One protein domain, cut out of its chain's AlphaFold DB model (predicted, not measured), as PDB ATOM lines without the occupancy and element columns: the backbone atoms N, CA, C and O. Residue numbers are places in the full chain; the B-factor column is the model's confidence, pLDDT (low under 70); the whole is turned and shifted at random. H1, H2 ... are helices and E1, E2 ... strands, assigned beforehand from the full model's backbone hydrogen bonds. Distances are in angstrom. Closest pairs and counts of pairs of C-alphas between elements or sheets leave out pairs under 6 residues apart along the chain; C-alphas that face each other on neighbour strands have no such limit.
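AT A GLANCE: This is residues 3 to 8 and 16 to 111 of the 114 residues of an uncharacterized protein of Mycobacteroides abscessus subsp. bolletii 1513 (UniProt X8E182). A single twisted antiparallel sheet of six strands forms a wall, with the short helix H1 over one face and a winding stretch between E3 and E4, with H2 in it, on the other side. The printed part has 102 residues, with two named helices and six named strands in the order E1 E2 H1 E3 H2 E4 E5 E6; the class is mixed. The sheet runs E1, E2, E6, E5, E4, E3. The whole is compact, with a radius of gyration of the C-alphas of 12.6 A and spans of 35 by 28 by 23 A.

IN THESE COORDINATES: The long strands are E2, residues 27 to 34, 21.5 A; E4, residues 80 to 87, 22.6 A; E5, residues 90 to 97, 22.7 A; and E6, residues 103 to 110, 22.9 A. The edge strands are E1, residues 16 to 18, and E3, residues 50 to 52. H1 is residues 37 to 44, 10.1 A; H2 is residues 64 to 69. C-alpha 16 is at (-17.115, -13.517, -2.534) and C-alpha 110 at (2.443, -17.474, -0.663).

HOW THE PARTS SIT: E4, E5 and E6 form a meander, each strand the antiparallel neighbour of the one before; N 94 and O 83 are 2.8 A apart, N 107 and O 93 2.8 A. E2 pairs with E6 through N 106 and O 31, 2.8 A. At the edges, N 16 and O 32 of hairpin E1 and E2 are 2.8 A apart, as are N 52 of E3 and O 82 of E4. H1 is on the sheet over E5, along the strands at 6 degrees on the local plane, at a height of 8.9 A; its closest C-alphas to E5 are those of Arg 37 and Pro 97, 6.6 A. H2 is only just not on the sheet, with 4 pairs of C-alphas within 10 A. In H1 and H2 every O i to N i+4 pair is within hydrogen-bond range.

THE WHOLE: Residues 9 to 15 are cut out, a gap of 12.6 A between C-alphas 8 and 16. The link E3 to H2, 11 residues, is long. Mean pLDDT of the printed part is 81.9; residues 3 to 5, 23 to 24 and 60 to 74 are under 70.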
ATOM      1  N   SER A   3      -0.640  -4.115   0.327       58.44
ATOM      2  CA  SER A   3       0.759  -4.389  -0.060       58.44
ATOM      3  C   SER A   3       0.982  -4.585  -1.567       58.44
ATOM      4  O   SER A   3       2.117  -4.521  -2.024       58.44
ATOM      5  N   PHE A   4      -0.083  -4.863  -2.326       62.06
ATOM      6  CA  PHE A   4      -0.041  -5.047  -3.781       62.06
ATOM      7  C   PHE A   4      -0.619  -3.848  -4.544       62.06
ATOM      8  O   PHE A   4      -0.651  -3.880  -5.768       62.06
ATOM      9  N   GLY A   5      -1.106  -2.814  -3.846       65.06
ATOM     10  CA  GLY A   5      -1.728  -1.650  -4.484       65.06
ATOM     11  C   GLY A   5      -2.973  -1.980  -5.318       65.06
ATOM     12  O   GLY A   5      -3.247  -1.268  -6.282       65.06
ATOM     13  N   LEU A   6      -3.685  -3.067  -4.984       76.31
ATOM     14  CA  LEU A   6      -4.945  -3.428  -5.634       76.31
ATOM     15  C   LEU A   6      -6.086  -2.560  -5.112       76.31
ATOM     16  O   LEU A   6      -6.297  -2.476  -3.901       76.31
ATOM     17  N   GLU A   7      -6.858  -2.012  -6.041       84.75
ATOM     18  CA  GLU A   7      -8.096  -1.291  -5.768       84.75
ATOM     19  C   GLU A   7      -9.283  -2.081  -6.327       84.75
ATOM     20  O   GLU A   7      -9.223  -2.633  -7.432       84.75
ATOM     21  N   MET A   8     -10.360  -2.167  -5.547       83.44
ATOM     22  CA  MET A   8     -11.603  -2.765  -6.031       83.44
ATOM     23  C   MET A   8     -12.265  -1.817  -7.037       83.44
ATOM     24  O   MET A   8     -12.240  -0.603  -6.815       83.44
ATOM     25  N   GLN A  16     -17.291 -12.298  -3.309       85.31
ATOM     26  CA  GLN A  16     -17.115 -13.517  -2.534       85.31
ATOM     27  C   GLN A  16     -15.644 -13.696  -2.165       85.31
ATOM     28  O   GLN A  16     -14.758 -13.552  -3.006       85.31
ATOM     29  N   LEU A  17     -15.390 -14.073  -0.915       84.88
ATOM     30  CA  LEU A  17     -14.069 -14.427  -0.404       84.88
ATOM     31  C   LEU A  17     -14.059 -15.921  -0.086       84.88
ATOM     32  O   LEU A  17     -14.916 -16.396   0.659       84.88
ATOM     33  N   ALA A  18     -13.070 -16.644  -0.604       81.12
ATOM     34  CA  ALA A  18     -12.791 -18.009  -0.170       81.12
ATOM     35  C   ALA A  18     -11.325 -18.121   0.243       81.12
ATOM     36  O   ALA A  18     -10.430 -17.677  -0.478       81.12
ATOM     37  N   GLN A  19     -11.091 -18.701   1.416       80.06
ATOM     38  CA  GLN A  19      -9.769 -18.893   2.004       80.06
ATOM     39  C   GLN A  19      -9.631 -20.342   2.475       80.06
ATOM     40  O   GLN A  19     -10.623 -20.943   2.900       80.06
ATOM     41  N   PRO A  20      -8.428 -20.924   2.383       74.62
ATOM     42  CA  PRO A  20      -8.168 -22.222   2.975       74.62
ATOM     43  C   PRO A  20      -8.226 -22.127   4.505       74.62
ATOM     44  O   PRO A  20      -7.914 -21.092   5.082       74.62
ATOM     45  N   HIS A  21      -8.592 -23.224   5.170       71.50
ATOM     46  CA  HIS A  21      -8.502 -23.318   6.633       71.50
ATOM     47  C   HIS A  21      -7.062 -23.502   7.140       71.50
ATOM     48  O   HIS A  21      -6.818 -23.348   8.333       71.50
ATOM     49  N   ASP A  22      -6.136 -23.870   6.252       73.62
ATOM     50  CA  ASP A  22      -4.742 -24.167   6.571       73.62
ATOM     51  C   ASP A  22      -3.816 -23.118   5.942       73.62
ATOM     52  O   ASP A  22      -3.714 -23.009   4.717       73.62
ATOM     53  N   ASP A  23      -3.129 -22.361   6.799       67.94
ATOM     54  CA  ASP A  23      -2.206 -21.291   6.411       67.94
ATOM     55  C   ASP A  23      -0.887 -21.814   5.814       67.94
ATOM     56  O   ASP A  23      -0.122 -21.033   5.241       67.94
ATOM     57  N   SER A  24      -0.599 -23.118   5.929       65.25
ATOM     58  CA  SER A  24       0.626 -23.739   5.400       65.25
ATOM     59  C   SER A  24       0.611 -23.950   3.882       65.25
ATOM     60  O   SER A  24       1.604 -24.380   3.290       65.25
ATOM     61  N   LEU A  25      -0.504 -23.629   3.227       72.19
ATOM     62  CA  LEU A  25      -0.691 -23.844   1.802       72.19
ATOM     63  C   LEU A  25      -0.186 -22.673   0.967       72.19
ATOM     64  O   LEU A  25      -0.335 -21.504   1.310       72.19
ATOM     65  N   ARG A  26       0.356 -22.978  -0.216       78.75
ATOM     66  CA  ARG A  26       0.762 -21.941  -1.176       78.75
ATOM     67  C   ARG A  26      -0.411 -21.068  -1.602       78.75
ATOM     68  O   ARG A  26      -0.229 -19.880  -1.818       78.75
ATOM     69  N   PHE A  27      -1.601 -21.636  -1.759       80.50
ATOM     70  CA  PHE A  27      -2.822 -20.869  -1.989       80.50
ATOM     71  C   PHE A  27      -3.290 -20.262  -0.666       80.50
ATOM     72  O   PHE A  27      -3.350 -20.968   0.329       80.50
ATOM     73  N   GLN A  28      -3.613 -18.970  -0.659       82.19
ATOM     74  CA  GLN A  28      -3.990 -18.232   0.557       82.19
ATOM     75  C   GLN A  28      -5.402 -17.641   0.473       82.19
ATOM     76  O   GLN A  28      -5.951 -17.182   1.471       82.19
ATOM     77  N   GLY A  29      -6.000 -17.621  -0.718       82.06
ATOM     78  CA  GLY A  29      -7.374 -17.179  -0.902       82.06
ATOM     79  C   GLY A  29      -7.664 -16.618  -2.285       82.06
ATOM     80  O   GLY A  29      -6.761 -16.348  -3.082       82.06
ATOM     81  N   VAL A  30      -8.949 -16.400  -2.544       84.88
ATOM     82  CA  VAL A  30      -9.457 -15.631  -3.681       84.88
ATOM     83  C   VAL A  30     -10.425 -14.564  -3.216       84.88
ATOM     84  O   VAL A  30     -11.183 -14.779  -2.273       84.88
ATOM     85  N   VAL A  31     -10.482 -13.474  -3.963       88.38
ATOM     86  CA  VAL A  31     -11.669 -12.625  -4.027       88.38
ATOM     87  C   VAL A  31     -12.272 -12.762  -5.417       88.38
ATOM     88  O   VAL A  31     -11.578 -12.562  -6.412       88.38
ATOM     89  N   THR A  32     -13.543 -13.133  -5.490       88.75
ATOM     90  CA  THR A  32     -14.309 -13.210  -6.736       88.75
ATOM     91  C   THR A  32     -15.319 -12.076  -6.761       88.75
ATOM     92  O   THR A  32     -15.966 -11.829  -5.751       88.75
ATOM     93  N   PHE A  33     -15.454 -11.380  -7.884       91.56
ATOM     94  CA  PHE A  33     -16.458 -10.330  -8.055       91.56
ATOM     95  C   PHE A  33     -16.799 -10.125  -9.529       91.56
ATOM     96  O   PHE A  33     -16.018 -10.470 -10.409       91.56
ATOM     97  N   VAL A  34     -17.939  -9.503  -9.813       92.81
ATOM     98  CA  VAL A  34     -18.344  -9.098 -11.164       92.81
ATOM     99  C   VAL A  34     -18.183  -7.587 -11.305       92.81
ATOM    100  O   VAL A  34     -18.672  -6.827 -10.472       92.81
ATOM    101  N   ALA A  35     -17.490  -7.154 -12.356       92.69
ATOM    102  CA  ALA A  35     -17.342  -5.751 -12.740       92.69
ATOM    103  C   ALA A  35     -17.041  -5.654 -14.251       92.69
ATOM    104  O   ALA A  35     -16.568  -6.628 -14.841       92.69
ATOM    105  N   PRO A  36     -17.276  -4.499 -14.904       93.50
ATOM    106  CA  PRO A  36     -16.892  -4.307 -16.302       93.50
ATOM    107  C   PRO A  36     -15.390  -4.536 -16.515       93.50
ATOM    108  O   PRO A  36     -14.572  -3.954 -15.798       93.50
ATOM    109  N   ARG A  37     -15.019  -5.308 -17.547       92.69
ATOM    110  CA  ARG A  37     -13.625  -5.679 -17.860       92.69
ATOM    111  C   ARG A  37     -12.686  -4.475 -17.850       92.69
ATOM    112  O   ARG A  37     -11.614  -4.526 -17.254       92.69
ATOM    113  N   GLN A  38     -13.107  -3.377 -18.477       93.12
ATOM    114  CA  GLN A  38     -12.297  -2.166 -18.571       93.12
ATOM    115  C   GLN A  38     -12.002  -1.552 -17.195       93.12
ATOM    116  O   GLN A  38     -10.872  -1.146 -16.945       93.12
ATOM    117  N   GLN A  39     -12.969  -1.557 -16.270       93.00
ATOM    118  CA  GLN A  39     -12.753  -1.050 -14.913       93.00
ATOM    119  C   GLN A  39     -11.757  -1.920 -14.143       93.00
ATOM    120  O   GLN A  39     -10.895  -1.393 -13.448       93.00
ATOM    121  N   VAL A  40     -11.823  -3.243 -14.305       92.69
ATOM    122  CA  VAL A  40     -10.849  -4.157 -13.689       92.69
ATOM    123  C   VAL A  40      -9.435  -3.866 -14.198       92.69
ATOM    124  O   VAL A  40      -8.496  -3.785 -13.408       92.69
ATOM    125  N   ILE A  41      -9.274  -3.647 -15.504       93.12
ATOM    126  CA  ILE A  41      -7.975  -3.329 -16.112       93.12
ATOM    127  C   ILE A  41      -7.442  -1.972 -15.623       93.12
ATOM    128  O   ILE A  41      -6.271  -1.858 -15.254       93.12
ATOM    129  N   GLU A  42      -8.283  -0.942 -15.610       93.38
ATOM    130  CA  GLU A  42      -7.867   0.437 -15.325       93.38
ATOM    131  C   GLU A  42      -7.743   0.760 -13.835       93.38
ATOM    132  O   GLU A  42      -7.011   1.685 -13.480       93.38
ATOM    133  N   GLN A  43      -8.445   0.023 -12.969       93.00
ATOM    134  CA  GLN A  43      -8.494   0.275 -11.525       93.00
ATOM    135  C   GLN A  43      -7.755  -0.833 -10.772       93.00
ATOM    136  O   GLN A  43      -6.704  -0.589 -10.181       93.00
ATOM    137  N   THR A  44      -8.216  -2.081 -10.878       90.94
ATOM    138  CA  THR A  44      -7.627  -3.207 -10.135       90.94
ATOM    139  C   THR A  44      -6.234  -3.570 -10.630       90.94
ATOM    140  O   THR A  44      -5.305  -3.689  -9.837       90.94
ATOM    141  N   CYS A  45      -6.043  -3.696 -11.942       92.50
ATOM    142  CA  CYS A  45      -4.742  -4.025 -12.520       92.50
ATOM    143  C   CYS A  45      -3.786  -2.831 -12.603       92.50
ATOM    144  O   CYS A  45      -2.623  -3.025 -12.959       92.50
ATOM    145  N   LYS A  46      -4.239  -1.607 -12.303       91.81
ATOM    146  CA  LYS A  46      -3.516  -0.355 -12.575       91.81
ATOM    147  C   LYS A  46      -2.054  -0.405 -12.141       91.81
ATOM    148  O   LYS A  46      -1.163  -0.164 -12.957       91.81
ATOM    149  N   ASN A  47      -1.834  -0.804 -10.890       88.44
ATOM    150  CA  ASN A  47      -0.534  -0.765 -10.223       88.44
ATOM    151  C   ASN A  47       0.255  -2.081 -10.321       88.44
ATOM    152  O   ASN A  47       1.376  -2.150  -9.822       88.44
ATOM    153  N   LEU A  48      -0.300  -3.116 -10.963       89.00
ATOM    154  CA  LEU A  48       0.388  -4.397 -11.113       89.00
ATOM    155  C   LEU A  48       1.437  -4.340 -12.229       89.00
ATOM    156  O   LEU A  48       1.237  -3.709 -13.268       89.00
ATOM    157  N   GLN A  49       2.564  -5.015 -12.001       88.81
ATOM    158  CA  GLN A  49       3.737  -4.950 -12.878       88.81
ATOM    159  C   GLN A  49       3.544  -5.697 -14.201       88.81
ATOM    160  O   GLN A  49       3.926  -5.188 -15.252       88.81
ATOM    161  N   HIS A  50       2.951  -6.892 -14.163       89.75
ATOM    162  CA  HIS A  50       2.775  -7.729 -15.346       89.75
ATOM    163  C   HIS A  50       1.312  -7.753 -15.766       89.75
ATOM    164  O   HIS A  50       0.428  -7.953 -14.935       89.75
ATOM    165  N   LYS A  51       1.058  -7.551 -17.060       92.12
ATOM    166  CA  LYS A  51      -0.278  -7.470 -17.655       92.12
ATOM    167  C   LYS A  51      -0.247  -8.198 -18.995       92.12
ATOM    168  O   LYS A  51       0.554  -7.841 -19.852       92.12
ATOM    169  N   SER A  52      -1.095  -9.203 -19.162       90.50
ATOM    170  CA  SER A  52      -1.336  -9.879 -20.436       90.50
ATOM    171  C   SER A  52      -2.823 -10.191 -20.532       90.50
ATOM    172  O   SER A  52      -3.318 -11.100 -19.871       90.50
ATOM    173  N   PHE A  53      -3.558  -9.377 -21.286       90.56
ATOM    174  CA  PHE A  53      -5.021  -9.469 -21.358       90.56
ATOM    175  C   PHE A  53      -5.534 -10.229 -22.584       90.56
ATOM    176  O   PHE A  53      -6.731 -10.512 -22.651       90.56
ATOM    177  N   ASP A  54      -4.636 -10.550 -23.516       84.62
ATOM    178  CA  ASP A  54      -4.948 -11.213 -24.783       84.62
ATOM    179  C   ASP A  54      -4.487 -12.680 -24.797       84.62
ATOM    180  O   ASP A  54      -5.027 -13.499 -25.547       84.62
ATOM    181  N   GLU A  55      -3.559 -13.052 -23.913       83.25
ATOM    182  CA  GLU A  55      -3.041 -14.413 -23.766       83.25
ATOM    183  C   GLU A  55      -3.594 -15.086 -22.500       83.25
ATOM    184  O   GLU A  55      -3.948 -14.394 -21.537       83.25
ATOM    185  N   PRO A  56      -3.668 -16.429 -22.474       79.25
ATOM    186  CA  PRO A  56      -4.022 -17.162 -21.268       79.25
ATOM    187  C   PRO A  56      -3.093 -16.823 -20.086       79.25
ATOM    188  O   PRO A  56      -1.894 -16.580 -20.265       79.25
ATOM    189  N   PRO A  57      -3.619 -16.818 -18.852       80.62
ATOM    190  CA  PRO A  57      -2.868 -16.431 -17.668       80.62
ATOM    191  C   PRO A  57      -1.723 -17.400 -17.349       80.62
ATOM    192  O   PRO A  57      -1.898 -18.617 -17.298       80.62
ATOM    193  N   ILE A  58      -0.543 -16.856 -17.024       70.12
ATOM    194  CA  ILE A  58       0.610 -17.671 -16.615       70.12
ATOM    195  C   ILE A  58       0.569 -17.940 -15.103       70.12
ATOM    196  O   ILE A  58       1.088 -17.203 -14.251       70.12
ATOM    197  N   LEU A  59      -0.001 -19.087 -14.769       70.00
ATOM    198  CA  LEU A  59      -0.221 -19.568 -13.409       70.00
ATOM    199  C   LEU A  59       0.988 -20.328 -12.839       70.00
ATOM    200  O   LEU A  59       0.885 -21.453 -12.360       70.00
ATOM    201  N   GLN A  60       2.169 -19.697 -12.873       64.62
ATOM    202  CA  GLN A  60       3.384 -20.290 -12.293       64.62
ATOM    203  C   GLN A  60       3.207 -20.575 -10.795       64.62
ATOM    204  O   GLN A  60       2.862 -19.658 -10.043       64.62
ATOM    205  N   GLY A  61       3.509 -21.812 -10.387       60.56
ATOM    206  CA  GLY A  61       3.513 -22.253  -8.989       60.56
ATOM    207  C   GLY A  61       2.156 -22.666  -8.424       60.56
ATOM    208  O   GLY A  61       2.077 -22.920  -7.223       60.56
ATOM    209  N   ILE A  62       1.114 -22.726  -9.258       65.56
ATOM    210  CA  ILE A  62      -0.214 -23.194  -8.859       65.56
ATOM    211  C   ILE A  62      -0.260 -24.714  -8.796       65.56
ATOM    212  O   ILE A  62       0.044 -25.404  -9.768       65.56
ATOM    213  N   ASP A  63      -0.698 -25.219  -7.645       68.00
ATOM    214  CA  ASP A  63      -1.203 -26.578  -7.527       68.00
ATOM    215  C   ASP A  63      -2.658 -26.583  -8.004       68.00
ATOM    216  O   ASP A  63      -3.568 -26.150  -7.295       68.00
ATOM    217  N   TYR A  64      -2.874 -27.034  -9.239       65.38
ATOM    218  CA  TYR A  64      -4.207 -27.098  -9.839       65.38
ATOM    219  C   TYR A  64      -5.150 -28.048  -9.100       65.38
ATOM    220  O   TYR A  64      -6.362 -27.853  -9.154       65.38
ATOM    221  N   THR A  65      -4.622 -29.063  -8.412       66.12
ATOM    222  CA  THR A  65      -5.430 -30.009  -7.634       66.12
ATOM    223  C   THR A  65      -5.976 -29.315  -6.400       66.12
ATOM    224  O   THR A  65      -7.176 -29.367  -6.146       66.12
ATOM    225  N   LEU A  66      -5.104 -28.603  -5.685       62.44
ATOM    226  CA  LEU A  66      -5.473 -27.806  -4.522       62.44
ATOM    227  C   LEU A  66      -6.408 -26.648  -4.911       62.44
ATOM    228  O   LEU A  66      -7.413 -26.387  -4.262       62.44
ATOM    229  N   TYR A  67      -6.115 -25.972  -6.020       63.16
ATOM    230  CA  TYR A  67      -6.956 -24.900  -6.539       63.16
ATOM    231  C   TYR A  67      -8.381 -25.381  -6.862       63.16
ATOM    232  O   TYR A  67      -9.347 -24.701  -6.533       63.16
ATOM    233  N   ARG A  68      -8.515 -26.570  -7.465       66.25
ATOM    234  CA  ARG A  68      -9.814 -27.193  -7.774       66.25
ATOM    235  C   ARG A  68     -10.516 -27.792  -6.551       66.25
ATOM    236  O   ARG A  68     -11.715 -28.038  -6.632       66.25
ATOM    237  N   SER A  69      -9.790 -28.091  -5.469       60.97
ATOM    238  CA  SER A  69     -10.366 -28.674  -4.248       60.97
ATOM    239  C   SER A  69     -10.971 -27.625  -3.317       60.97
ATOM    240  O   SER A  69     -11.887 -27.935  -2.555       60.97
ATOM    241  N   TYR A  70     -10.507 -26.379  -3.398       57.56
ATOM    242  CA  TYR A  70     -11.234 -25.248  -2.839       57.56
ATOM    243  C   TYR A  70     -12.478 -24.958  -3.683       57.56
ATOM    244  O   TYR A  70     -12.486 -25.243  -4.875       57.56
ATOM    245  N   VAL A  71     -13.537 -24.432  -3.051       51.78
ATOM    246  CA  VAL A  71     -14.897 -24.213  -3.602       51.78
ATOM    247  C   VAL A  71     -14.906 -23.114  -4.673       51.78
ATOM    248  O   VAL A  71     -15.564 -22.083  -4.568       51.78
ATOM    249  N   PHE A  72     -14.116 -23.324  -5.707       61.22
ATOM    250  CA  PHE A  72     -14.026 -22.502  -6.882       61.22
ATOM    251  C   PHE A  72     -14.913 -23.111  -7.950       61.22
ATOM    252  O   PHE A  72     -14.842 -24.322  -8.187       61.22
ATOM    253  N   PRO A  73     -15.708 -22.295  -8.653       60.47
ATOM    254  CA  PRO A  73     -16.185 -22.704  -9.958       60.47
ATOM    255  C   PRO A  73     -14.966 -23.143 -10.786       60.47
ATOM    256  O   PRO A  73     -13.921 -22.487 -10.707       60.47
ATOM    257  N   PRO A  74     -15.048 -24.241 -11.551       67.94
ATOM    258  CA  PRO A  74     -13.974 -24.606 -12.460       67.94
ATOM    259  C   PRO A  74     -13.697 -23.422 -13.394       67.94
ATOM    260  O   PRO A  74     -14.557 -23.037 -14.183       67.94
ATOM    261  N   ILE A  75     -12.509 -22.826 -13.268       73.12
ATOM    262  CA  ILE A  75     -12.082 -21.727 -14.133       73.12
ATOM    263  C   ILE A  75     -11.454 -22.317 -15.385       73.12
ATOM    264  O   ILE A  75     -10.451 -23.031 -15.315       73.12
ATOM    265  N   ASP A  76     -12.036 -21.979 -16.526       80.31
ATOM    266  CA  ASP A  76     -11.412 -22.175 -17.824       80.31
ATOM    267  C   ASP A  76     -10.528 -20.967 -18.142       80.31
ATOM    268  O   ASP A  76     -11.024 -19.889 -18.467       80.31
ATOM    269  N   PHE A  77      -9.213 -21.142 -18.007       79.69
ATOM    270  CA  PHE A  77      -8.231 -20.068 -18.150       79.69
ATOM    271  C   PHE A  77      -8.167 -19.472 -19.558       79.69
ATOM    272  O   PHE A  77      -7.731 -18.328 -19.690       79.69
ATOM    273  N   ASP A  78      -8.645 -20.179 -20.583       85.00
ATOM    274  CA  ASP A  78      -8.679 -19.651 -21.949       85.00
ATOM    275  C   ASP A  78      -9.668 -18.481 -22.079       85.00
ATOM    276  O   ASP A  78      -9.466 -17.574 -22.888       85.00
ATOM    277  N   ASN A  79     -10.673 -18.410 -21.199       88.38
ATOM    278  CA  ASN A  79     -11.645 -17.314 -21.153       88.38
ATOM    279  C   ASN A  79     -11.135 -16.069 -20.415       88.38
ATOM    280  O   ASN A  79     -11.860 -15.079 -20.284       88.38
ATOM    281  N   TYR A  80      -9.881 -16.084 -19.959       90.38
ATOM    282  CA  TYR A  80      -9.300 -15.022 -19.151       90.38
ATOM    283  C   TYR A  80      -8.019 -14.467 -19.774       90.38
ATOM    284  O   TYR A  80      -7.257 -15.154 -20.454       90.38
ATOM    285  N   GLY A  81      -7.795 -13.185 -19.513       92.56
ATOM    286  CA  GLY A  81      -6.468 -12.593 -19.446       92.56
ATOM    287  C   GLY A  81      -6.051 -12.435 -17.983       92.56
ATOM    288  O   GLY A  81      -6.784 -12.798 -17.060       92.56
ATOM    289  N   SER A  82      -4.882 -11.856 -17.730       92.50
ATOM    290  CA  SER A  82      -4.449 -11.585 -16.363       92.50
ATOM    291  C   SER A  82      -3.552 -10.377 -16.189       92.50
ATOM    292  O   SER A  82      -2.852  -9.928 -17.094       92.50
ATOM    293  N   CYS A  83      -3.525  -9.894 -14.958       92.88
ATOM    294  CA  CYS A  83      -2.432  -9.089 -14.453       92.88
ATOM    295  C   CYS A  83      -1.918  -9.711 -13.152       92.88
ATOM    296  O   CYS A  83      -2.684 -10.285 -12.377       92.88
ATOM    297  N   TYR A  84      -0.613  -9.649 -12.916       90.94
ATOM    298  CA  TYR A  84      -0.009 -10.264 -11.744       90.94
ATOM    299  C   TYR A  84       1.190  -9.479 -11.235       90.94
ATOM    300  O   TYR A  84       1.813  -8.683 -11.940       90.94
ATOM    301  N   GLN A  85       1.520  -9.727  -9.975       90.31
ATOM    302  CA  GLN A  85       2.707  -9.178  -9.341       90.31
ATOM    303  C   GLN A  85       3.244 -10.148  -8.301       90.31
ATOM    304  O   GLN A  85       2.490 -10.842  -7.616       90.31
ATOM    305  N   PHE A  86       4.563 -10.150  -8.164       87.94
ATOM    306  CA  PHE A  86       5.264 -10.808  -7.080       87.94
ATOM    307  C   PHE A  86       5.861  -9.751  -6.147       87.94
ATOM    308  O   PHE A  86       6.544  -8.838  -6.602       87.94
ATOM    309  N   THR A  87       5.601  -9.852  -4.845       86.50
ATOM    310  CA  THR A  87       6.209  -8.973  -3.837       86.50
ATOM    311  C   THR A  87       6.398  -9.718  -2.522       86.50
ATOM    312  O   THR A  87       5.515 -10.454  -2.085       86.50
ATOM    313  N   SER A  88       7.561  -9.553  -1.890       85.00
ATOM    314  CA  SER A  88       7.868 -10.113  -0.562       85.00
ATOM    315  C   SER A  88       7.553 -11.613  -0.400       85.00
ATOM    316  O   SER A  88       7.082 -12.046   0.652       85.00
ATOM    317  N   GLY A  89       7.791 -12.419  -1.440       85.06
ATOM    318  CA  GLY A  89       7.519 -13.861  -1.406       85.06
ATOM    319  C   GLY A  89       6.059 -14.247  -1.649       85.06
ATOM    320  O   GLY A  89       5.723 -15.421  -1.571       85.06
ATOM    321  N   ARG A  90       5.182 -13.293  -1.965       86.25
ATOM    322  CA  ARG A  90       3.775 -13.533  -2.289       86.25
ATOM    323  C   ARG A  90       3.500 -13.171  -3.743       86.25
ATOM    324  O   ARG A  90       4.066 -12.210  -4.264       86.25
ATOM    325  N   LYS A  91       2.614 -13.921  -4.391       87.19
ATOM    326  CA  LYS A  91       2.158 -13.662  -5.760       87.19
ATOM    327  C   LYS A  91       0.667 -13.372  -5.746       87.19
ATOM    328  O   LYS A  91      -0.092 -14.108  -5.126       87.19
ATOM    329  N   ILE A  92       0.250 -12.331  -6.454       87.94
ATOM    330  CA  ILE A  92      -1.160 -12.077  -6.739       87.94
ATOM    331  C   ILE A  92      -1.407 -12.248  -8.230       87.94
ATOM    332  O   ILE A  92      -0.627 -11.740  -9.031       87.94
ATOM    333  N   ASN A  93      -2.461 -12.971  -8.591       89.38
ATOM    334  CA  ASN A  93      -2.941 -13.101  -9.963       89.38
ATOM    335  C   ASN A  93      -4.373 -12.589 -10.015       89.38
ATOM    336  O   ASN A  93      -5.236 -13.118  -9.323       89.38
ATOM    337  N   VAL A  94      -4.636 -11.596 -10.849       91.75
ATOM    338  CA  VAL A  94      -5.991 -11.160 -11.173       91.75
ATOM    339  C   VAL A  94      -6.341 -11.764 -12.522       91.75
ATOM    340  O   VAL A  94      -5.698 -11.449 -13.521       91.75
ATOM    341  N   LEU A  95      -7.336 -12.642 -12.541       92.25
ATOM    342  CA  LEU A  95      -7.921 -13.196 -13.752       92.25
ATOM    343  C   LEU A  95      -9.015 -12.252 -14.216       92.25
ATOM    344  O   LEU A  95     -10.034 -12.096 -13.544       92.25
ATOM    345  N   VAL A  96      -8.774 -11.613 -15.353       93.19
ATOM    346  CA  VAL A  96      -9.690 -10.652 -15.959       93.19
ATOM    347  C   VAL A  96     -10.454 -11.374 -17.062       93.19
ATOM    348  O   VAL A  96      -9.815 -11.860 -17.999       93.19
ATOM    349  N   PRO A  97     -11.788 -11.473 -16.984       92.31
ATOM    350  CA  PRO A  97     -12.552 -12.175 -18.002       92.31
ATOM    351  C   PRO A  97     -12.423 -11.475 -19.356       92.31
ATOM    352  O   PRO A  97     -12.317 -10.246 -19.442       92.31
ATOM    353  N   ARG A  98     -12.428 -12.257 -20.439       90.38
ATOM    354  CA  ARG A  98     -12.439 -11.721 -21.810       90.38
ATOM    355  C   ARG A  98     -13.794 -11.109 -22.171       90.38
ATOM    356  O   ARG A  98     -13.836 -10.180 -22.976       90.38
ATOM    357  N   ILE A  99     -14.875 -11.593 -21.558       87.56
ATOM    358  CA  ILE A  99     -16.254 -11.164 -21.800       87.56
ATOM    359  C   ILE A  99     -16.780 -10.408 -20.571       87.56
ATOM    360  O   ILE A  99     -16.484 -10.749 -19.429       87.56
ATOM    361  N   ASN A 100     -17.543  -9.336 -20.793       86.00
ATOM    362  CA  ASN A 100     -18.175  -8.594 -19.701       86.00
ATOM    363  C   ASN A 100     -19.300  -9.412 -19.052       86.00
ATOM    364  O   ASN A 100     -20.085 -10.043 -19.753       86.00
ATOM    365  N   GLY A 101     -19.434  -9.299 -17.729       82.62
ATOM    366  CA  GLY A 101     -20.462  -9.999 -16.948       82.62
ATOM    367  C   GLY A 101     -19.955 -11.279 -16.287       82.62
ATOM    368  O   GLY A 101     -20.536 -11.707 -15.292       82.62
ATOM    369  N   ASP A 102     -18.834 -11.820 -16.764       88.88
ATOM    370  CA  ASP A 102     -18.156 -12.937 -16.117       88.88
ATOM    371  C   ASP A 102     -17.425 -12.490 -14.836       88.88
ATOM    372  O   ASP A 102     -17.015 -11.326 -14.705       88.88
ATOM    373  N   PRO A 103     -17.246 -13.403 -13.867       90.75
ATOM    374  CA  PRO A 103     -16.554 -13.099 -12.626       90.75
ATOM    375  C   PRO A 103     -15.050 -12.905 -12.846       90.75
ATOM    376  O   PRO A 103     -14.380 -13.700 -13.499       90.75
ATOM    377  N   THR A 104     -14.513 -11.851 -12.240       91.75
ATOM    378  CA  THR A 104     -13.083 -11.614 -12.019       91.75
ATOM    379  C   THR A 104     -12.626 -12.365 -10.778       91.75
ATOM    380  O   THR A 104     -13.331 -12.379  -9.770       91.75
ATOM    381  N   HIS A 105     -11.418 -12.929 -10.823       89.56
ATOM    382  CA  HIS A 105     -10.840 -13.660  -9.694       89.56
ATOM    383  C   HIS A 105      -9.481 -13.087  -9.311       89.56
ATOM    384  O   HIS A 105      -8.535 -13.123 -10.092       89.56
ATOM    385  N   VAL A 106      -9.359 -12.588  -8.087       89.81
ATOM    386  CA  VAL A 106      -8.107 -12.100  -7.505       89.81
ATOM    387  C   VAL A 106      -7.562 -13.171  -6.582       89.81
ATOM    388  O   VAL A 106      -8.061 -13.349  -5.476       89.81
ATOM    389  N   ILE A 107      -6.536 -13.884  -7.023       87.06
ATOM    390  CA  ILE A 107      -5.997 -15.044  -6.325       87.06
ATOM    391  C   ILE A 107      -4.662 -14.705  -5.666       87.06
ATOM    392  O   ILE A 107      -3.747 -14.201  -6.324       87.06
ATOM    393  N   LEU A 108      -4.541 -15.014  -4.376       86.75
ATOM    394  CA  LEU A 108      -3.344 -14.783  -3.579       86.75
ATOM    395  C   LEU A 108      -2.600 -16.091  -3.303       86.75
ATOM    396  O   LEU A 108      -3.183 -17.077  -2.850       86.75
ATOM    397  N   TYR A 109      -1.285 -16.042  -3.502       83.56
ATOM    398  CA  TYR A 109      -0.362 -17.127  -3.213       83.56
ATOM    399  C   TYR A 109       0.774 -16.673  -2.298       83.56
ATOM    400  O   TYR A 109       1.321 -15.578  -2.461       83.56
ATOM    401  N   ASP A 110       1.184 -17.549  -1.389       85.25
ATOM    402  CA  ASP A 110       2.443 -17.474  -0.663       85.25
ATOM    403  C   ASP A 110       3.457 -18.433  -1.296       85.25
ATOM    404  O   ASP A 110       3.397 -19.651  -1.147       85.25
ATOM    405  N   MET A 111       4.399 -17.865  -2.044       80.00
ATOM    406  CA  MET A 111       5.418 -18.602  -2.791       80.00
ATOM    407  C   MET A 111       6.627 -18.977  -1.926       80.00
ATOM    408  O   MET A 111       7.580 -19.569  -2.434       80.00
TER     409      MET A 111